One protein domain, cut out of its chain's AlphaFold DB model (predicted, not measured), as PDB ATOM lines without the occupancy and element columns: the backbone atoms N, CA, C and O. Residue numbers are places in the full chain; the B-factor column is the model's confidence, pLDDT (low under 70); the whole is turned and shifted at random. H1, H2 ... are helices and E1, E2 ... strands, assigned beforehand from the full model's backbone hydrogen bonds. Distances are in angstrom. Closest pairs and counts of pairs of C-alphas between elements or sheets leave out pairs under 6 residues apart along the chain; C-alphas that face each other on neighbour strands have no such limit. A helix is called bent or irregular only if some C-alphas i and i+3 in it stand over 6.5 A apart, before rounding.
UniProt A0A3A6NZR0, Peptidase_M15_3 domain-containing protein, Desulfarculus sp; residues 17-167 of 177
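Overview. This is residues 17 to 167 of the 177 residues of the protein "Peptidase_M15_3 domain-containing protein" of Desulfarculus sp (UniProt A0A3A6NZR0). A strongly twisted sheet of six strands has two helices, H3 and H5, packed over one face in a second layer, H3 over E3 and H5 over E5, about perpendicular to each other at 73 degrees. Toward one end of the longest axis the short helices H2 and H4 pack together off the sheet; toward the other end H6 lies beside H5. The printed part has 151 residues, with six named helices and seven named strands in the order E1 H1 H2 H3 E2 H4 E3 H5 E4 E5 E6 E7 H6; the sheet, order E2 E3 E5 E4 E6 E7, is mixed, and so is the class. The whole is compact, with a radius of gyration of the C-alphas of 14.7 A and spans of 43 by 34 by 32 A.

Arrangement. E1, residues 17 to 21, pairs with no named strand; its closest C-alpha to H3, residues 42 to 63, is that of Ala 17, 4.8 A from that of Arg 53. H1, residues 22 to 26, only grazes the sheet with residues 24 to 26. H2, residues 29 to 34, touches H4, residues 75 to 82, opposite ways at a steep tilt of 66 degrees, closest at the C-alphas of Ala 31 and Leu 77, 6.4 A apart; neither is on the sheet. H3 has a kink of 32 degrees near residue 51 and is only just irregular, with C-alphas 54 and 57 6.6 A apart. It lies over E3, residues 94 to 99, at a height over the sheet of 8.6 A, and only just not over E5, residues 131 to 135, on which 2 of its C-alphas fall. The edge strand E2, residues 66 to 70, is antiparallel to E3, with N 67 and O 98 2.8 A apart, within hydrogen-bond range; E3 is antiparallel to E5, with N 95 and O 134 at 2.9 A. H5, residues 106 to 116, lies over E5 at a height of 7.6 A, only just not over E4, residues 121 to 125, on which 2 of its C-alphas fall. H3 touches H5 with residues 55 to 63 alone, closest at the C-alphas of Leu 59 and Leu 109, 6.9 A apart. E3, H5 and E4 form a split strand-helix-strand unit, two strands running the same way with E5 between them, its crossover right-handed. E4 and E5 are a hairpin, N 133 and O 123 at 2.8 A; E4 is parallel to E6, residues 145 to 150, N 122 and O 145 at 2.8 A. E6 and the edge strand E7, residues 153 to 156, are a hairpin, N 148 and O 155 at 2.8 A. H6, residues 159 to 166, only grazes the sheet with residues 159 to 162, and is close to but not clearly touching H5, with the C-alphas of Leu 159 and Ala 111 6.4 A apart. Each O i to N i+4 pair is within hydrogen-bond range in H1, H2, H4, H5 and H6, and 16 of 18 in H3.

Along the chain. E1 begins at C-alpha 17 (196.373, 141.710, 244.070). H3 measures 29.9 A from its first to its last C-alpha, E3 16.5 A, E6 15.9 A and H5 15.6 A. H6 ends at C-alpha 166 (209.267, 167.356, 253.989).

Size, cuts and confidence. The C-alphas farthest apart are those of Gly 35 and Arg 164, 43.5 A. The printed part has no cut, its one long link is H4 to E3, 11 residues, and no printed residue is under 70 in pLDDT.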
ATOM      1  N   ALA A  17     195.112 140.988 243.888       97.62
ATOM      2  CA  ALA A  17     196.373 141.710 244.070       97.62
ATOM      3  C   ALA A  17     197.450 141.118 243.138       97.62
ATOM      4  O   ALA A  17     198.424 140.530 243.615       97.62
ATOM      5  N   PRO A  18     197.251 141.188 241.806       97.56
ATOM      6  CA  PRO A  18     198.052 140.443 240.835       97.56
ATOM      7  C   PRO A  18     199.533 140.828 240.812       97.56
ATOM      8  O   PRO A  18     200.346 140.067 240.293       97.56
ATOM      9  N   HIS A  19     199.908 141.984 241.362       98.19
ATOM     10  CA  HIS A  19     201.313 142.354 241.449       98.19
ATOM     11  C   HIS A  19     202.054 141.691 242.613       98.19
ATOM     12  O   HIS A  19     203.269 141.847 242.690       98.19
ATOM     13  N   PHE A  20     201.359 141.016 243.529       98.12
ATOM     14  CA  PHE A  20     201.928 140.429 244.740       98.12
ATOM     15  C   PHE A  20     201.798 138.909 244.721       98.12
ATOM     16  O   PHE A  20     200.877 138.359 244.117       98.12
ATOM     17  N   SER A  21     202.691 138.238 245.445       97.69
ATOM     18  CA  SER A  21     202.632 136.801 245.729       97.69
ATOM     19  C   SER A  21     202.651 136.560 247.240       97.69
ATOM     20  O   SER A  21     203.077 137.423 248.012       97.69
ATOM     21  N   LEU A  22     202.202 135.389 247.701       97.06
ATOM     22  CA  LEU A  22     202.269 135.072 249.134       97.06
ATOM     23  C   LEU A  22     203.724 134.995 249.616       97.06
ATOM     24  O   LEU A  22     204.021 135.464 250.711       97.06
ATOM     25  N   ALA A  23     204.626 134.462 248.786       96.50
ATOM     26  CA  ALA A  23     206.054 134.397 249.072       96.50
ATOM     27  C   ALA A  23     206.651 135.787 249.335       96.50
ATOM     28  O   ALA A  23     207.446 135.936 250.256       96.50
ATOM     29  N   GLU A  24     206.231 136.811 248.587       97.44
ATOM     30  CA  GLU A  24     206.642 138.193 248.849       97.44
ATOM     31  C   GLU A  24     206.138 138.680 250.218       97.44
ATOM     32  O   GLU A  24     206.889 139.270 250.992       97.44
ATOM     33  N   LEU A  25     204.871 138.410 250.550       97.88
ATOM     34  CA  LEU A  25     204.241 138.921 251.771       97.88
ATOM     35  C   LEU A  25     204.662 138.193 253.058       97.88
ATOM     36  O   LEU A  25     204.415 138.702 254.152       97.88
ATOM     37  N   VAL A  26     205.272 137.014 252.954       96.75
ATOM     38  CA  VAL A  26     205.817 136.252 254.094       96.75
ATOM     39  C   VAL A  26     207.347 136.268 254.137       96.75
ATOM     40  O   VAL A  26     207.939 135.702 255.058       96.75
ATOM     41  N   HIS A  27     208.004 136.905 253.165       95.50
ATOM     42  CA  HIS A  27     209.459 136.997 253.143       95.50
ATOM     43  C   HIS A  27     209.976 137.787 254.349       95.50
ATOM     44  O   HIS A  27     209.407 138.802 254.759       95.50
ATOM     45  N   SER A  28     211.082 137.315 254.921       94.62
ATOM     46  CA  SER A  28     211.815 138.021 255.966       94.62
ATOM     47  C   SER A  28     213.264 137.549 255.993       94.62
ATOM     48  O   SER A  28     213.535 136.379 256.262       94.62
ATOM     49  N   ASP A  29     214.198 138.479 255.793       93.44
ATOM     50  CA  ASP A  29     215.634 138.193 255.903       93.44
ATOM     51  C   ASP A  29     215.985 137.690 257.311       93.44
ATOM     52  O   ASP A  29     216.770 136.760 257.469       93.44
ATOM     53  N   THR A  30     215.340 138.235 258.349       94.19
ATOM     54  CA  THR A  30     215.484 137.756 259.732       94.19
ATOM     55  C   THR A  30     215.038 136.301 259.868       94.19
ATOM     56  O   THR A  30     215.750 135.504 260.473       94.19
ATOM     57  N   ALA A  31     213.898 135.922 259.284       94.81
ATOM     58  CA  ALA A  31     213.445 134.535 259.329       94.81
ATOM     59  C   ALA A  31     214.440 133.588 258.645       94.81
ATOM     60  O   ALA A  31     214.744 132.533 259.192       94.81
ATOM     61  N   GLN A  32     215.006 133.993 257.504       94.19
ATOM     62  CA  GLN A  32     216.013 133.207 256.790       94.19
ATOM     63  C   GLN A  32     217.313 133.064 257.588       94.19
ATOM     64  O   GLN A  32     217.821 131.955 257.734       94.19
ATOM     65  N   VAL A  33     217.825 134.167 258.144       95.56
ATOM     66  CA  VAL A  33     219.070 134.181 258.931       95.56
ATOM     67  C   VAL A  33     218.963 133.294 260.172       95.56
ATOM     68  O   VAL A  33     219.923 132.608 260.516       95.56
ATOM     69  N   TYR A  34     217.806 133.288 260.838       94.94
ATOM     70  CA  TYR A  34     217.603 132.551 262.089       94.94
ATOM     71  C   TYR A  34     216.842 131.226 261.927       94.94
ATOM     72  O   TYR A  34     216.546 130.578 262.929       94.94
ATOM     73  N   GLY A  35     216.522 130.813 260.696       95.50
ATOM     74  CA  GLY A  35     215.786 129.574 260.422       95.50
ATOM     75  C   GLY A  35     214.394 129.527 261.061       95.50
ATOM     76  O   GLY A  35     213.974 128.475 261.542       95.50
ATOM     77  N   LEU A  36     213.697 130.664 261.122       95.50
ATOM     78  CA  LEU A  36     212.370 130.771 261.730       95.50
ATOM     79  C   LEU A  36     211.274 130.495 260.699       95.50
ATOM     80  O   LEU A  36     211.268 131.072 259.614       95.50
ATOM     81  N   GLU A  37     210.303 129.670 261.079       95.62
ATOM     82  CA  GLU A  37     209.108 129.433 260.273       95.62
ATOM     83  C   GLU A  37     208.211 130.684 260.249       95.62
ATOM     84  O   GLU A  37     207.940 131.299 261.290       95.62
ATOM     85  N   ASN A  38     207.735 131.061 259.059       96.38
ATOM     86  CA  ASN A  38     206.909 132.253 258.853       96.38
ATOM     87  C   ASN A  38     205.657 131.980 258.006       96.38
ATOM     88  O   ASN A  38     205.227 132.809 257.205       96.38
ATOM     89  N   THR A  39     205.050 130.812 258.198       95.38
ATOM     90  CA  THR A  39     203.802 130.437 257.529       95.38
ATOM     91  C   THR A  39     202.568 130.971 258.275       95.38
ATOM     92  O   THR A  39     202.373 130.644 259.449       95.38
ATOM     93  N   PRO A  40     201.680 131.752 257.626       96.12
ATOM     94  CA  PRO A  40     200.445 132.218 258.249       96.12
ATOM     95  C   PRO A  40     199.407 131.099 258.379       96.12
ATOM     96  O   PRO A  40     199.139 130.351 257.441       96.12
ATOM     97  N   GLY A  41     198.726 131.048 259.526       95.38
ATOM     98  CA  GLY A  41     197.506 130.248 259.674       95.38
ATOM     99  C   GLY A  41     196.327 130.815 258.857       95.38
ATOM    100  O   GLY A  41     196.367 131.980 258.451       95.38
ATOM    101  N   PRO A  42     195.223 130.063 258.674       95.19
ATOM    102  CA  PRO A  42     194.129 130.434 257.762       95.19
ATOM    103  C   PRO A  42     193.523 131.823 258.003       95.19
ATOM    104  O   PRO A  42     193.258 132.567 257.061       95.19
ATOM    105  N   ALA A  43     193.336 132.209 259.269       95.94
ATOM    106  CA  ALA A  43     192.781 133.515 259.618       95.94
ATOM    107  C   ALA A  43     193.745 134.672 259.300       95.94
ATOM    108  O   ALA A  43     193.306 135.729 258.848       95.94
ATOM    109  N   ALA A  44     195.047 134.477 259.532       96.88
ATOM    110  CA  ALA A  44     196.065 135.465 259.185       96.88
ATOM    111  C   ALA A  44     196.222 135.567 257.666       96.88
ATOM    112  O   ALA A  44     196.279 136.673 257.142       96.88
ATOM    113  N   LEU A  45     196.187 134.435 256.957       97.00
ATOM    114  CA  LEU A  45     196.226 134.396 255.500       97.00
ATOM    115  C   LEU A  45     195.050 135.166 254.886       97.00
ATOM    116  O   LEU A  45     195.267 136.033 254.050       97.00
ATOM    117  N   ALA A  46     193.815 134.928 255.337       96.56
ATOM    118  CA  ALA A  46     192.642 135.641 254.822       96.56
ATOM    119  C   ALA A  46     192.752 137.169 254.997       96.56
ATOM    120  O   ALA A  46     192.396 137.934 254.099       96.56
ATOM    121  N   ARG A  47     193.278 137.621 256.141       98.00
ATOM    122  CA  ARG A  47     193.523 139.047 256.410       98.00
ATOM    123  C   ARG A  47     194.661 139.597 255.555       98.00
ATOM    124  O   ARG A  47     194.523 140.698 255.037       98.00
ATOM    125  N   LEU A  48     195.718 138.816 255.344       97.94
ATOM    126  CA  LEU A  48     196.863 139.209 254.527       97.94
ATOM    127  C   LEU A  48     196.473 139.371 253.054       97.94
ATOM    128  O   LEU A  48     196.871 140.342 252.418       97.94
ATOM    129  N   LEU A  49     195.631 138.476 252.526       97.56
ATOM    130  CA  LEU A  49     195.076 138.602 251.175       97.56
ATOM    131  C   LEU A  49     194.203 139.854 251.035       97.56
ATOM    132  O   LEU A  49     194.273 140.555 250.026       97.56
ATOM    133  N   ARG A  50     193.403 140.170 252.060       97.88
ATOM    134  CA  ARG A  50     192.622 141.410 252.097       97.88
ATOM    135  C   ARG A  50     193.527 142.644 252.109       97.88
ATOM    136  O   ARG A  50     193.309 143.539 251.299       97.88
ATOM    137  N   LEU A  51     194.553 142.659 252.963       98.38
ATOM    138  CA  LEU A  51     195.550 143.731 253.044       98.38
ATOM    139  C   LEU A  51     196.223 143.961 251.682       98.38
ATOM    140  O   LEU A  51     196.349 145.102 251.238       98.38
ATOM    141  N   ALA A  52     196.611 142.878 251.004       98.38
ATOM    142  CA  ALA A  52     197.211 142.942 249.677       98.38
ATOM    143  C   ALA A  52     196.270 143.609 248.666       98.38
ATOM    144  O   ALA A  52     196.668 144.551 247.992       98.38
ATOM    145  N   ARG A  53     195.009 143.171 248.613       98.25
ATOM    146  CA  ARG A  53     193.994 143.694 247.687       98.25
ATOM    147  C   ARG A  53     193.599 145.144 247.967       98.25
ATOM    148  O   ARG A  53     193.376 145.905 247.034       98.25
ATOM    149  N   GLU A  54     193.429 145.510 249.233       97.75
ATOM    150  CA  GLU A  54     192.804 146.784 249.612       97.75
ATOM    151  C   GLU A  54     193.817 147.900 249.867       97.75
ATOM    152  O   GLU A  54     193.465 149.067 249.710       97.75
ATOM    153  N   LEU A  55     195.060 147.563 250.229       97.75
ATOM    154  CA  LEU A  55     196.117 148.546 250.475       97.75
ATOM    155  C   LEU A  55     197.277 148.428 249.484       97.75
ATOM    156  O   LEU A  55     197.623 149.408 248.826       97.75
ATOM    157  N   LEU A  56     197.895 147.249 249.378       98.44
ATOM    158  CA  LEU A  56     199.171 147.119 248.665       98.44
ATOM    159  C   LEU A  56     199.012 147.235 247.146       98.44
ATOM    160  O   LEU A  56     199.801 147.922 246.497       98.44
ATOM    161  N   GLU A  57     197.977 146.611 246.589       98.38
ATOM    162  CA  GLU A  57     197.659 146.634 245.163       98.38
ATOM    163  C   GLU A  57     197.347 148.055 244.658       98.38
ATOM    164  O   GLU A  57     198.020 148.489 243.720       98.38
ATOM    165  N   PRO A  58     196.457 148.850 245.295       97.94
ATOM    166  CA  PRO A  58     196.261 150.253 244.923       97.94
ATOM    167  C   PRO A  58     197.543 151.090 244.984       97.94
ATOM    168  O   PRO A  58     197.789 151.916 244.102       97.94
ATOM    169  N   LEU A  59     198.388 150.870 245.999       97.56
ATOM    170  CA  LEU A  59     199.647 151.604 246.133       97.56
ATOM    171  C   LEU A  59     200.633 151.251 245.022       97.56
ATOM    172  O   LEU A  59     201.201 152.156 244.412       97.56
ATOM    173  N   ARG A  60     200.829 149.960 244.732       97.75
ATOM    174  CA  ARG A  60     201.733 149.521 243.661       97.75
ATOM    175  C   ARG A  60     201.208 149.936 242.287       97.75
ATOM    176  O   ARG A  60     201.992 150.381 241.455       97.75
ATOM    177  N   GLY A  61     199.891 149.890 242.077       97.12
ATOM    178  CA  GLY A  61     199.249 150.381 240.857       97.12
ATOM    179  C   GLY A  61     199.445 151.885 240.631       97.12
ATOM    180  O   GLY A  61     199.679 152.307 239.502       97.12
ATOM    181  N   ARG A  62     199.404 152.701 241.695       95.69
ATOM    182  CA  ARG A  62     199.576 154.162 241.597       95.69
ATOM    183  C   ARG A  62     201.034 154.605 241.510       95.69
ATOM    184  O   ARG A  62     201.354 155.512 240.748       95.69
ATOM    185  N   PHE A  63     201.904 154.021 242.329       95.75
ATOM    186  CA  PHE A  63     203.270 154.511 242.536       95.75
ATOM    187  C   PHE A  63     204.346 153.654 241.859       95.75
ATOM    188  O   PHE A  63     205.526 154.004 241.895       95.75
ATOM    189  N   GLY A  64     203.953 152.552 241.223       96.19
ATOM    190  CA  GLY A  64     204.873 151.613 240.599       96.19
ATOM    191  C   GLY A  64     205.515 150.657 241.612       96.19
ATOM    192  O   GLY A  64     204.968 150.429 242.692       96.19
ATOM    193  N   PRO A  65     206.672 150.056 241.274       96.69
ATOM    194  CA  PRO A  65     207.286 148.997 242.068       96.69
ATOM    195  C   PRO A  65     207.548 149.387 243.530       96.69
ATOM    196  O   PRO A  65     208.210 150.384 243.830       96.69
ATOM    197  N   LEU A  66     207.067 148.536 244.436       97.00
ATOM    198  CA  LEU A  66     207.246 148.638 245.885       97.00
ATOM    199  C   LEU A  66     208.010 147.413 246.370       97.00
ATOM    200  O   LEU A  66     207.733 146.319 245.895       97.00
ATOM    201  N   ALA A  67     208.910 147.566 247.334       96.19
ATOM    202  CA  ALA A  67     209.460 146.435 248.072       96.19
ATOM    203  C   ALA A  67     208.692 146.273 249.381       96.19
ATOM    204  O   ALA A  67     208.707 147.190 250.207       96.19
ATOM    205  N   VAL A  68     208.051 145.118 249.572       96.94
ATOM    206  CA  VAL A  68     207.517 144.704 250.874       96.94
ATOM    207  C   VAL A  68     208.670 144.114 251.675       96.94
ATOM    208  O   VAL A  68     209.247 143.102 251.292       96.94
ATOM    209  N   THR A  69     209.049 144.770 252.768       90.75
ATOM    210  CA  THR A  69     210.124 144.293 253.649       90.75
ATOM    211  C   THR A  69     209.596 143.357 254.728       90.75
ATOM    212  O   THR A  69     210.346 142.539 255.253       90.75
ATOM    213  N   SER A  70     208.310 143.474 255.075       92.94
ATOM    214  CA  SER A  70     207.640 142.538 255.975       92.94
ATOM    215  C   SER A  70     206.125 142.619 255.814       92.94
ATOM    216  O   SER A  70     205.564 143.694 255.971       92.94
ATOM    217  N   GLY A  71     205.445 141.506 255.535       96.56
ATOM    218  CA  GLY A  71     203.984 141.407 255.616       96.56
ATOM    219  C   GLY A  71     203.570 140.639 256.868       96.56
ATOM    220  O   GLY A  71     203.519 141.191 257.966       96.56
ATOM    221  N   TYR A  72     203.307 139.343 256.739       98.19
ATOM    222  CA  TYR A  72     203.074 138.493 257.906       98.19
ATOM    223  C   TYR A  72     204.369 138.235 258.684       98.19
ATOM    224  O   TYR A  72     205.428 137.998 258.098       98.19
ATOM    225  N   ARG A  73     204.264 138.231 260.016       98.19
ATOM    226  CA  ARG A  73     205.312 137.731 260.913       98.19
ATOM    227  C   ARG A  73     204.719 136.741 261.903       98.19
ATOM    228  O   ARG A  73     203.794 137.110 262.618       98.19
ATOM    229  N   SER A  74     205.256 135.531 262.007       97.56
ATOM    230  CA  SER A  74     204.913 134.603 263.086       97.56
ATOM    231  C   SER A  74     205.186 135.253 264.451       97.56
ATOM    232  O   SER A  74     206.022 136.159 264.541       97.56
ATOM    233  N   PRO A  75     204.489 134.855 265.531       97.00
ATOM    234  CA  PRO A  75     204.751 135.393 266.867       97.00
ATOM    235  C   PRO A  75     206.232 135.309 267.259       97.00
ATOM    236  O   PRO A  75     206.771 136.243 267.852       97.00
ATOM    237  N   GLU A  76     206.895 134.219 266.885       96.19
ATOM    238  CA  GLU A  76     208.316 133.980 267.088       96.19
ATOM    239  C   GLU A  76     209.150 134.992 266.302       96.19
ATOM    240  O   GLU A  76     209.922 135.730 266.910       96.19
ATOM    241  N   LEU A  77     208.944 135.116 264.988       96.06
ATOM    242  CA  LEU A  77     209.647 136.107 264.170       96.06
ATOM    243  C   LEU A  77     209.419 137.539 264.674       96.06
ATOM    244  O   LEU A  77     210.357 138.329 264.783       96.06
ATOM    245  N   ASN A  78     208.179 137.888 265.016       97.00
ATOM    246  CA  ASN A  78     207.845 139.222 265.497       97.00
ATOM    247  C   ASN A  78     208.536 139.534 266.835       97.00
ATOM    248  O   ASN A  78     208.871 140.690 267.087       97.00
ATOM    249  N   TRP A  79     208.789 138.526 267.674       95.50
ATOM    250  CA  TRP A  79     209.562 138.708 268.899       95.50
ATOM    251  C   TRP A  79     211.013 139.097 268.596       95.50
ATOM    252  O   TRP A  79     211.517 140.031 269.212       95.50
ATOM    253  N   PHE A  80     211.653 138.450 267.618       93.75
ATOM    254  CA  PHE A  80     213.014 138.799 267.189       93.75
ATOM    255  C   PHE A  80     213.098 140.203 266.584       93.75
ATOM    256  O   PHE A  80     214.050 140.929 266.854       93.75
ATOM    257  N   VAL A  81     212.105 140.591 265.780       91.62
ATOM    258  CA  VAL A  81     212.123 141.874 265.062       91.62
ATOM    259  C   VAL A  81     211.712 143.046 265.952       91.62
ATOM    260  O   VAL A  81     212.296 144.120 265.863       91.62
ATOM    261  N   SER A  82     210.685 142.873 266.787       89.44
ATOM    262  CA  SER A  82     210.017 144.000 267.449       89.44
ATOM    263  C   SER A  82     209.783 143.805 268.948       89.44
ATOM    264  O   SER A  82     209.024 144.582 269.528       89.44
ATOM    265  N   LEU A  83     210.327 142.748 269.565       91.19
ATOM    266  CA  LEU A  83     210.105 142.405 270.979       91.19
ATOM    267  C   LEU A  83     208.613 142.355 271.366       91.19
ATOM    268  O   LEU A  83     208.220 142.663 272.489       91.19
ATOM    269  N   SER A  84     207.758 141.957 270.421       88.88
ATOM    270  CA  SER A  84     206.319 141.782 270.628       88.88
ATOM    271  C   SER A  84     205.865 140.466 270.012       88.88
ATOM    272  O   SER A  84     206.490 139.959 269.088       88.88
ATOM    273  N   ARG A  85     204.765 139.896 270.502       91.56
ATOM    274  CA  ARG A  85     204.126 138.704 269.908       91.56
ATOM    275  C   ARG A  85     202.715 138.978 269.389       91.56
ATOM    276  O   ARG A  85     202.084 138.091 268.827       91.56
ATOM    277  N   THR A  86     202.206 140.194 269.580       89.25
ATOM    278  CA  THR A  86     200.778 140.519 269.435       89.25
ATOM    279  C   THR A  86     200.504 141.642 268.435       89.25
ATOM    280  O   THR A  86     199.395 142.180 268.413       89.25
ATOM    281  N   SER A  87     201.486 141.983 267.593       93.62
ATOM    282  CA  SER A  87     201.360 143.036 266.580       93.62
ATOM    283  C   SER A  87     200.372 142.666 265.463       93.62
ATOM    284  O   SER A  87     199.955 141.513 265.314       93.62
ATOM    285  N   LEU A  88     200.006 143.653 264.640       97.06
ATOM    286  CA  LEU A  88     199.144 143.434 263.476       97.06
ATOM    287  C   LEU A  88     199.829 142.604 262.375       97.06
ATOM    288  O   LEU A  88     199.133 141.889 261.654       97.06
ATOM    289  N   HIS A  89     201.165 142.568 262.308       97.81
ATOM    290  CA  HIS A  89     201.877 141.632 261.422       97.81
ATOM    291  C   HIS A  89     201.559 140.175 261.775       97.81
ATOM    292  O   HIS A  89     201.251 139.383 260.884       97.81
ATOM    293  N   CYS A  90     201.502 139.841 263.073       97.81
ATOM    294  CA  CYS A  90     201.120 138.503 263.552       97.81
ATOM    295  C   CYS A  90     199.699 138.096 263.168       97.81
ATOM    296  O   CYS A  90     199.340 136.920 263.230       97.81
ATOM    297  N   ARG A  91     198.866 139.063 262.786       97.62
ATOM    298  CA  ARG A  91     197.475 138.845 262.396       97.62
ATOM    299  C   ARG A  91     197.270 138.899 260.884       97.62
ATOM    300  O   ARG A  91     196.124 138.749 260.467       97.62
ATOM    301  N   GLY A  92     198.325 139.109 260.091       98.06
ATOM    302  CA  GLY A  92     198.224 139.345 258.645       98.06
ATOM    303  C   GLY A  92     197.547 140.676 258.313       98.06
ATOM    304  O   GLY A  92     196.844 140.786 257.320       98.06
ATOM    305  N   GLN A  93     197.673 141.663 259.195       98.31
ATOM    306  CA  GLN A  93     196.942 142.932 259.150       98.31
ATOM    307  C   GLN A  93     197.857 144.138 258.967       98.31
ATOM    308  O   GLN A  93     197.391 145.266 259.081       98.31
ATOM    309  N   ALA A  94     199.145 143.920 258.720       98.38
ATOM    310  CA  ALA A  94     200.093 144.992 258.500       98.38
ATOM    311  C   ALA A  94     201.158 144.610 257.479       98.38
ATOM    312  O   ALA A  94     201.425 143.426 257.263       98.38
ATOM    313  N   ALA A  95     201.749 145.632 256.874       98.31
ATOM    314  CA  ALA A  95     202.898 145.505 256.005       98.31
ATOM    315  C   ALA A  95     203.833 146.707 256.156       98.31
ATOM    316  O   ALA A  95     203.388 147.851 256.265       98.31
ATOM    317  N   ASP A  96     205.124 146.412 256.088       97.31
ATOM    318  CA  ASP A  96     206.224 147.358 256.017       97.31
ATOM    319  C   ASP A  96     206.723 147.378 254.572       97.31
ATOM    320  O   ASP A  96     206.986 146.323 253.978       97.31
ATOM    321  N   LEU A  97     206.824 148.566 253.978       96.56
ATOM    322  CA  LEU A  97     207.166 148.714 252.569       96.56
ATOM    323  C   LEU A  97     207.927 150.003 252.265       96.56
ATOM    324  O   LEU A  97     207.877 150.989 253.005       96.56
ATOM    325  N   ARG A  98     208.607 150.008 251.118       95.81
ATOM    326  CA  ARG A  98     209.267 151.193 250.561       95.81
ATOM    327  C   ARG A  98     209.128 151.251 249.037       95.81
ATOM    328  O   ARG A  98     209.122 150.200 248.391       95.81
ATOM    329  N   PRO A  99     209.042 152.449 248.440       95.31
ATOM    330  CA  PRO A  99     209.076 152.590 246.989       95.31
ATOM    331  C   PRO A  99     210.463 152.242 246.434       95.31
ATOM    332  O   PRO A  99     211.481 152.460 247.093       95.31
ATOM    333  N   LEU A 100     210.504 151.716 245.208       94.88
ATOM    334  CA  LEU A 100     211.756 151.412 244.501       94.88
ATOM    335  C   LEU A 100     212.139 152.474 243.460       94.88
ATOM    336  O   LEU A 100     213.284 152.513 243.007       94.88
ATOM    337  N   LEU A 101     211.204 153.348 243.081       91.62
ATOM    338  CA  LEU A 101     211.434 154.409 242.102       91.62
ATOM    339  C   LEU A 101     211.857 155.713 242.777       91.62
ATOM    340  O   LEU A 101     211.227 156.172 243.723       91.62
ATOM    341  N   ARG A 102     212.896 156.356 242.233       76.81
ATOM    342  CA  ARG A 102     213.558 157.513 242.855       76.81
ATOM    343  C   ARG A 102     212.789 158.851 242.889       76.81
ATOM    344  O   ARG A 102     213.222 159.676 243.690       76.81
ATOM    345  N   PRO A 103     211.689 159.124 242.149       87.69
ATOM    346  CA  PRO A 103     210.862 160.282 242.495       87.69
ATOM    347  C   PRO A 103     209.895 159.980 243.647       87.69
ATOM    348  O   PRO A 103     209.498 160.900 244.353       87.69
ATOM    349  N   VAL A 104     209.526 158.713 243.859       92.44
ATOM    350  CA  VAL A 104     208.515 158.321 244.842       92.44
ATOM    351  C   VAL A 104     209.159 158.143 246.211       92.44
ATOM    352  O   VAL A 104     210.078 157.345 246.381       92.44
ATOM    353  N   ARG A 105     208.655 158.859 247.215       92.56
ATOM    354  CA  ARG A 105     209.131 158.771 248.600       92.56
ATOM    355  C   ARG A 105     208.120 158.016 249.465       92.56
ATOM    356  O   ARG A 105     206.921 158.073 249.190       92.56
ATOM    357  N   PRO A 106     208.551 157.374 250.568       93.75
ATOM    358  CA  PRO A 106     207.637 156.739 251.524       93.75
ATOM    359  C   PRO A 106     206.516 157.669 252.011       93.75
ATOM    360  O   PRO A 106     205.395 157.228 252.247       93.75
ATOM    361  N   LEU A 107     206.795 158.970 252.109       93.06
ATOM    362  CA  LEU A 107     205.815 159.973 252.516       93.06
ATOM    363  C   LEU A 107     204.707 160.213 251.474       93.06
ATOM    364  O   LEU A 107     203.588 160.541 251.857       93.06
ATOM    365  N   ASP A 108     204.986 160.008 250.182       94.38
ATOM    366  CA  ASP A 108     203.980 160.123 249.118       94.38
ATOM    367  C   ASP A 108     202.971 158.965 249.222       94.38
ATOM    368  O   ASP A 108     201.759 159.162 249.115       94.38
ATOM    369  N   LEU A 109     203.467 157.764 249.544       95.31
ATOM    370  CA  LEU A 109     202.632 156.600 249.843       95.31
ATOM    371  C   LEU A 109     201.833 156.813 251.131       95.31
ATOM    372  O   LEU A 109     200.636 156.540 251.148       95.31
ATOM    373  N   ALA A 110     202.476 157.323 252.188       95.25
ATOM    374  CA  ALA A 110     201.831 157.608 253.469       95.25
ATOM    375  C   ALA A 110     200.647 158.566 253.296       95.25
ATOM    376  O   ALA A 110     199.557 158.315 253.811       95.25
ATOM    377  N   ALA A 111     200.856 159.644 252.535       94.56
ATOM    378  CA  ALA A 111     199.836 160.643 252.268       94.56
ATOM    379  C   ALA A 111     198.643 160.057 251.507       94.56
ATOM    380  O   ALA A 111     197.496 160.257 251.909       94.56
ATOM    381  N   HIS A 112     198.907 159.293 250.443       95.38
ATOM    382  CA  HIS A 112     197.851 158.670 249.653       95.38
ATOM    383  C   HIS A 112     197.074 157.618 250.449       95.38
ATOM    384  O   HIS A 112     195.844 157.625 250.438       95.38
ATOM    385  N   ALA A 113     197.779 156.751 251.182       95.38
ATOM    386  CA  ALA A 113     197.157 155.733 252.019       95.38
ATOM    387  C   ALA A 113     196.247 156.364 253.079       95.38
ATOM    388  O   ALA A 113     195.085 155.988 253.198       95.38
ATOM    389  N   PHE A 114     196.739 157.387 253.783       95.06
ATOM    390  CA  PHE A 114     195.965 158.100 254.796       95.06
ATOM    391  C   PHE A 114     194.711 158.784 254.230       95.06
ATOM    392  O   PHE A 114     193.675 158.823 254.893       95.06
ATOM    393  N   ALA A 115     194.798 159.355 253.027       93.31
ATOM    394  CA  ALA A 115     193.710 160.136 252.447       93.31
ATOM    395  C   ALA A 115     192.624 159.286 251.769       93.31
ATOM    396  O   ALA A 115     191.464 159.713 251.747       93.31
ATOM    397  N   HIS A 116     192.990 158.126 251.208       93.62
ATOM    398  CA  HIS A 116     192.141 157.415 250.245       93.62
ATOM    399  C   HIS A 116     191.950 155.923 250.511       93.62
ATOM    400  O   HIS A 116     191.077 155.325 249.885       93.62
ATOM    401  N   LEU A 117     192.745 155.306 251.387       94.81
ATOM    402  CA  LEU A 117     192.701 153.861 251.595       94.81
ATOM    403  C   LEU A 117     192.094 153.502 252.960       94.81
ATOM    404  O   LEU A 117     192.175 154.294 253.904       94.81
ATOM    405  N   PRO A 118     191.485 152.308 253.092       94.75
ATOM    406  CA  PRO A 118     190.895 151.832 254.343       94.75
ATOM    407  C   PRO A 118     191.985 151.389 255.331       94.75
ATOM    408  O   PRO A 118     192.177 150.198 255.572       94.75
ATOM    409  N   CYS A 119     192.746 152.348 255.855       94.62
ATOM    410  CA  CYS A 119     193.817 152.107 256.812       94.62
ATOM    411  C   CYS A 119     193.322 152.234 258.259       94.62
ATOM    412  O   CYS A 119     192.517 153.100 258.597       94.62
ATOM    413  N   HIS A 120     193.898 151.419 259.136       95.69
ATOM    414  CA  HIS A 120     193.840 151.615 260.579       95.69
ATOM    415  C   HIS A 120     194.911 152.614 261.035       95.69
ATOM    416  O   HIS A 120     194.632 153.598 261.726       95.69
ATOM    417  N   GLU A 121     196.153 152.364 260.620       96.19
ATOM    418  CA  GLU A 121     197.329 153.129 261.018       96.19
ATOM    419  C   GLU A 121     198.340 153.201 259.869       96.19
ATOM    420  O   GLU A 121     198.536 152.237 259.124       96.19
ATOM    421  N   VAL A 122     198.975 154.365 259.755       97.25
ATOM    422  CA  VAL A 122     200.037 154.717 258.815       97.25
ATOM    423  C   VAL A 122     201.190 155.269 259.653       97.25
ATOM    424  O   VAL A 122     201.039 156.316 260.286       97.25
ATOM    425  N   ILE A 123     202.336 154.589 259.687       96.81
ATOM    426  CA  ILE A 123     203.524 155.067 260.411       96.81
ATOM    427  C   ILE A 123     204.668 155.263 259.430       96.81
ATOM    428  O   ILE A 123     205.097 154.329 258.757       96.81
ATOM    429  N   LEU A 124     205.185 156.484 259.376       95.75
ATOM    430  CA  LEU A 124     206.368 156.824 258.605       95.75
ATOM    431  C   LEU A 124     207.604 156.701 259.495       95.75
ATOM    432  O   LEU A 124     207.738 157.451 260.463       95.75
ATOM    433  N   TYR A 125     208.496 155.772 259.169       94.44
ATOM    434  CA  TYR A 125     209.753 155.565 259.884       94.44
ATOM    435  C   TYR A 125     210.900 156.278 259.181       94.44
ATOM    436  O   TYR A 125     211.032 156.182 257.960       94.44
ATOM    437  N   ASP A 126     211.718 156.986 259.963       88.88
ATOM    438  CA  ASP A 126     212.973 157.619 259.541       88.88
ATOM    439  C   ASP A 126     212.882 158.395 258.202       88.88
ATOM    440  O   ASP A 126     213.658 158.155 257.267       88.88
ATOM    441  N   PRO A 127     211.915 159.322 258.033       84.38
ATOM    442  CA  PRO A 127     211.805 160.098 256.800       84.38
ATOM    443  C   PRO A 127     213.010 161.028 256.573       84.38
ATOM    444  O   PRO A 127     213.670 161.431 257.531       84.38
ATOM    445  N   PRO A 128     213.271 161.440 255.313       80.31
ATOM    446  CA  PRO A 128     212.416 161.249 254.134       80.31
ATOM    447  C   PRO A 128     212.660 159.943 253.354       80.31
ATOM    448  O   PRO A 128     211.957 159.701 252.373       80.31
ATOM    449  N   HIS A 129     213.623 159.109 253.764       80.94
ATOM    450  CA  HIS A 129     214.094 157.947 252.990       80.94
ATOM    451  C   HIS A 129     213.925 156.586 253.679       80.94
ATOM    452  O   HIS A 129     214.409 155.590 253.144       80.94
ATOM    453  N   GLY A 130     213.280 156.528 254.844       90.62
ATOM    454  CA  GLY A 130     213.029 155.272 255.541       90.62
ATOM    455  C   GLY A 130     211.933 154.435 254.880       90.62
ATOM    456  O   GLY A 130     211.958 154.153 253.682       90.62
ATOM    457  N   TRP A 131     210.969 153.990 255.672       94.19
ATOM    458  CA  TRP A 131     209.959 153.033 255.232       94.19
ATOM    459  C   TRP A 131     208.602 153.358 255.842       94.19
ATOM    460  O   TRP A 131     208.471 154.190 256.741       94.19
ATOM    461  N   LEU A 132     207.576 152.738 255.281       96.12
ATOM    462  CA  LEU A 132     206.198 152.952 255.666       96.12
ATOM    463  C   LEU A 132     205.631 151.673 256.272       96.12
ATOM    464  O   LEU A 132     205.682 150.624 255.637       96.12
ATOM    465  N   HIS A 133     205.048 151.793 257.459       97.44
ATOM    466  CA  HIS A 133     204.154 150.798 258.034       97.44
ATOM    467  C   HIS A 133     202.712 151.158 257.694       97.44
ATOM    468  O   HIS A 133     202.276 152.289 257.932       97.44
ATOM    469  N   LEU A 134     201.957 150.188 257.196       97.44
ATOM    470  CA  LEU A 134     200.517 150.291 256.991       97.44
ATOM    471  C   LEU A 134     199.824 149.137 257.683       97.44
ATOM    472  O   LEU A 134     200.294 148.002 257.618       97.44
ATOM    473  N   SER A 135     198.661 149.406 258.261       97.81
ATOM    474  CA  SER A 135     197.811 148.356 258.800       97.81
ATOM    475  C   SER A 135     196.336 148.538 258.473       97.81
ATOM    476  O   SER A 135     195.869 149.642 258.189       97.81
ATOM    477  N   GLN A 136     195.609 147.424 258.517       96.81
ATOM    478  CA  GLN A 136     194.174 147.333 258.282       96.81
ATOM    479  C   GLN A 136     193.529 146.347 259.258       96.81
ATOM    480  O   GLN A 136     193.996 145.221 259.444       96.81
ATOM    481  N   THR A 137     192.397 146.728 259.839       94.31
ATOM    482  CA  THR A 137     191.616 145.893 260.753       94.31
ATOM    483  C   THR A 137     190.221 145.601 260.194       94.31
ATOM    484  O   THR A 137     189.872 145.989 259.084       94.31
ATOM    485  N   ALA A 138     189.413 144.813 260.908       88.06
ATOM    486  CA  ALA A 138     188.023 144.569 260.500       88.06
ATOM    487  C   ALA A 138     187.109 145.778 260.773       88.06
ATOM    488  O   ALA A 138     186.028 145.869 260.201       88.06
ATOM    489  N   GLN A 139     187.532 146.672 261.667       85.69
ATOM    490  CA  GLN A 139     186.783 147.838 262.121       85.69
ATOM    491  C   GLN A 139     187.733 149.032 262.117       85.69
ATOM    492  O   GLN A 139     188.240 149.451 263.158       85.69
ATOM    493  N   ASP A 140     188.027 149.523 260.917       84.19
ATOM    494  CA  ASP A 140     188.894 150.682 260.771       84.19
ATOM    495  C   ASP A 140     188.166 151.962 261.206       84.19
ATOM    496  O   ASP A 140     186.950 152.084 261.020       84.19
ATOM    497  N   PRO A 141     188.887 152.910 261.827       80.81
ATOM    498  CA  PRO A 141     188.321 154.203 262.172       80.81
ATOM    499  C   PRO A 141     187.905 154.961 260.905       80.81
ATOM    500  O   PRO A 141     188.456 154.751 259.827       80.81
ATOM    501  N   ALA A 142     186.982 155.918 261.051       82.81
ATOM    502  CA  ALA A 142     186.588 156.801 259.947       82.81
ATOM    503  C   ALA A 142     187.776 157.588 259.362       82.81
ATOM    504  O   ALA A 142     187.747 157.991 258.200       82.81
ATOM    505  N   GLN A 143     188.821 157.799 260.167       83.75
ATOM    506  CA  GLN A 143     190.081 158.371 259.730       83.75
ATOM    507  C   GLN A 143     191.250 157.567 260.323       83.75
ATOM    508  O   GLN A 143     191.271 157.374 261.545       83.75
ATOM    509  N   PRO A 144     192.215 157.105 259.505       91.81
ATOM    510  CA  PRO A 144     193.393 156.400 260.000       91.81
ATOM    511  C   PRO A 144     194.221 157.266 260.948       91.81
ATOM    512  O   PRO A 144     194.169 158.494 260.911       91.81
ATOM    513  N   ARG A 145     195.060 156.630 261.766       94.94
ATOM    514  CA  ARG A 145     196.123 157.334 262.496       94.94
ATOM    515  C   ARG A 145     197.322 157.535 261.578       94.94
ATOM    516  O   ARG A 145     197.784 156.572 260.977       94.94
ATOM    517  N   LEU A 146     197.848 158.755 261.507       95.81
ATOM    518  CA  LEU A 146     199.107 159.059 260.828       95.81
ATOM    519  C   LEU A 146     200.160 159.430 261.869       95.81
ATOM    520  O   LEU A 146     199.981 160.367 262.648       95.81
ATOM    521  N   MET A 147     201.244 158.662 261.896       96.81
ATOM    522  CA  MET A 147     202.295 158.754 262.900       96.81
ATOM    523  C   MET A 147     203.661 158.906 262.227       96.81
ATOM    524  O   MET A 147     203.927 158.334 261.173       96.81
ATOM    525  N   LEU A 148     204.552 159.646 262.873       95.06
ATOM    526  CA  LEU A 148     205.962 159.755 262.537       95.06
ATOM    527  C   LEU A 148     206.780 159.049 263.615       95.06
ATOM    528  O   LEU A 148     206.690 159.420 264.789       95.06
ATOM    529  N   SER A 149     207.598 158.081 263.208       93.69
ATOM    530  CA  SER A 149     208.668 157.546 264.039       93.69
ATOM    531  C   SER A 149     209.959 158.319 263.790       93.69
ATOM    532  O   SER A 149     210.500 158.301 262.685       93.69
ATOM    533  N   ALA A 150     210.422 159.032 264.814       84.00
ATOM    534  CA  ALA A 150     211.683 159.765 264.799       84.00
ATOM    535  C   ALA A 150     212.285 159.781 266.209       84.00
ATOM    536  O   ALA A 150     211.569 159.974 267.193       84.00
ATOM    537  N   GLY A 151     213.600 159.565 266.317       78.12
ATOM    538  CA  GLY A 151     214.306 159.608 267.605       78.12
ATOM    539  C   GLY A 151     213.810 158.578 268.630       78.12
ATOM    540  O   GLY A 151     213.843 158.848 269.826       78.12
ATOM    541  N   GLY A 152     213.305 157.426 268.173       77.88
ATOM    542  CA  GLY A 152     212.801 156.346 269.033       77.88
ATOM    543  C   GLY A 152     211.374 156.533 269.566       77.88
ATOM    544  O   GLY A 152     210.895 155.677 270.304       77.88
ATOM    545  N   GLY A 153     210.677 157.614 269.192       87.88
ATOM    546  CA  GLY A 153     209.292 157.881 269.593       87.88
ATOM    547  C   GLY A 153     208.317 157.884 268.417       87.88
ATOM    548  O   GLY A 153     208.717 158.101 267.276       87.88
ATOM    549  N   LEU A 154     207.028 157.671 268.704       93.94
ATOM    550  CA  LEU A 154     205.930 157.843 267.747       93.94
ATOM    551  C   LEU A 154     205.171 159.134 268.056       93.94
ATOM    552  O   LEU A 154     204.661 159.311 269.161       93.94
ATOM    553  N   THR A 155     205.057 160.016 267.068       94.81
ATOM    554  CA  THR A 155     204.347 161.297 267.194       94.81
ATOM    555  C   THR A 155     203.233 161.392 266.153       94.81
ATOM    556  O   THR A 155     203.497 161.118 264.984       94.81
ATOM    557  N   PRO A 156     201.989 161.737 266.529       95.31
ATOM    558  CA  PRO A 156     200.938 161.990 265.546       95.31
ATOM    559  C   PRO A 156     201.314 163.150 264.619       95.31
ATOM    560  O   PRO A 156     201.954 164.107 265.062       95.31
ATOM    561  N   LEU A 157     200.884 163.094 263.358       92.44
ATOM    562  CA  LEU A 157     200.928 164.249 262.462       92.44
ATOM    563  C   LEU A 157     199.744 164.302 261.496       92.44
ATOM    564  O   LEU A 157     199.117 163.292 261.186       92.44
ATOM    565  N   SER A 158     199.497 165.494 260.967       92.19
ATOM    566  CA  SER A 158     198.589 165.738 259.844       92.19
ATOM    567  C   SER A 158     199.318 165.751 258.493       92.19
ATOM    568  O   SER A 158     200.533 165.954 258.420       92.19
ATOM    569  N   LEU A 159     198.567 165.623 257.392       91.12
ATOM    570  CA  LEU A 159     199.110 165.793 256.035       91.12
ATOM    571  C   LEU A 159     199.721 167.184 255.817       91.12
ATOM    572  O   LEU A 159     200.763 167.306 255.176       91.12
ATOM    573  N   ALA A 160     199.104 168.227 256.382       90.94
ATOM    574  CA  ALA A 160     199.618 169.591 256.298       90.94
ATOM    575  C   ALA A 160     200.990 169.712 256.980       90.94
ATOM    576  O   ALA A 160     201.907 170.337 256.450       90.94
ATOM    577  N   GLU A 161     201.164 169.070 258.136       92.25
ATOM    578  CA  GLU A 161     202.454 169.029 258.822       92.25
ATOM    579  C   GLU A 161     203.486 168.192 258.071       92.25
ATOM    580  O   GLU A 161     204.654 168.579 258.044       92.25
ATOM    581  N   LEU A 162     203.072 167.087 257.442       89.81
ATOM    582  CA  LEU A 162     203.945 166.260 256.609       89.81
ATOM    583  C   LEU A 162     204.510 167.086 255.443       89.81
ATOM    584  O   LEU A 162     205.728 167.162 255.279       89.81
ATOM    585  N   ALA A 163     203.639 167.774 254.699       89.69
ATOM    586  CA  ALA A 163     204.031 168.625 253.577       89.69
ATOM    587  C   ALA A 163     204.906 169.809 254.024       89.69
ATOM    588  O   ALA A 163     205.920 170.117 253.397       89.69
ATOM    589  N   ARG A 164     204.570 170.445 255.157       92.00
ATOM    590  CA  ARG A 164     205.367 171.546 255.720       92.00
ATOM    591  C   ARG A 164     206.781 171.106 256.109       92.00
ATOM    592  O   ARG A 164     207.711 171.891 255.966       92.00
ATOM    593  N   ARG A 165     206.949 169.884 256.631       90.69
ATOM    594  CA  ARG A 165     208.251 169.370 257.097       90.69
ATOM    595  C   ARG A 165     209.122 168.814 255.972       90.69
ATOM    596  O   ARG A 165     210.336 168.968 256.037       90.69
ATOM    597  N   PHE A 166     208.526 168.155 254.978       89.88
ATOM    598  CA  PHE A 166     209.267 167.356 253.989       89.88
ATOM    599  C   PHE A 166     209.053 167.800 252.533       89.88
ATOM    600  O   PHE A 166     209.504 167.128 251.600       89.88
ATOM    601  N   GLY A 167     208.396 168.942 252.331       88.44
ATOM    602  CA  GLY A 167     208.110 169.503 251.017       88.44
ATOM    603  C   GLY A 167     206.827 168.948 250.381       88.44
ATOM    604  O   GLY A 167     206.128 168.129 250.982       88.44
TER     605      GLY A 167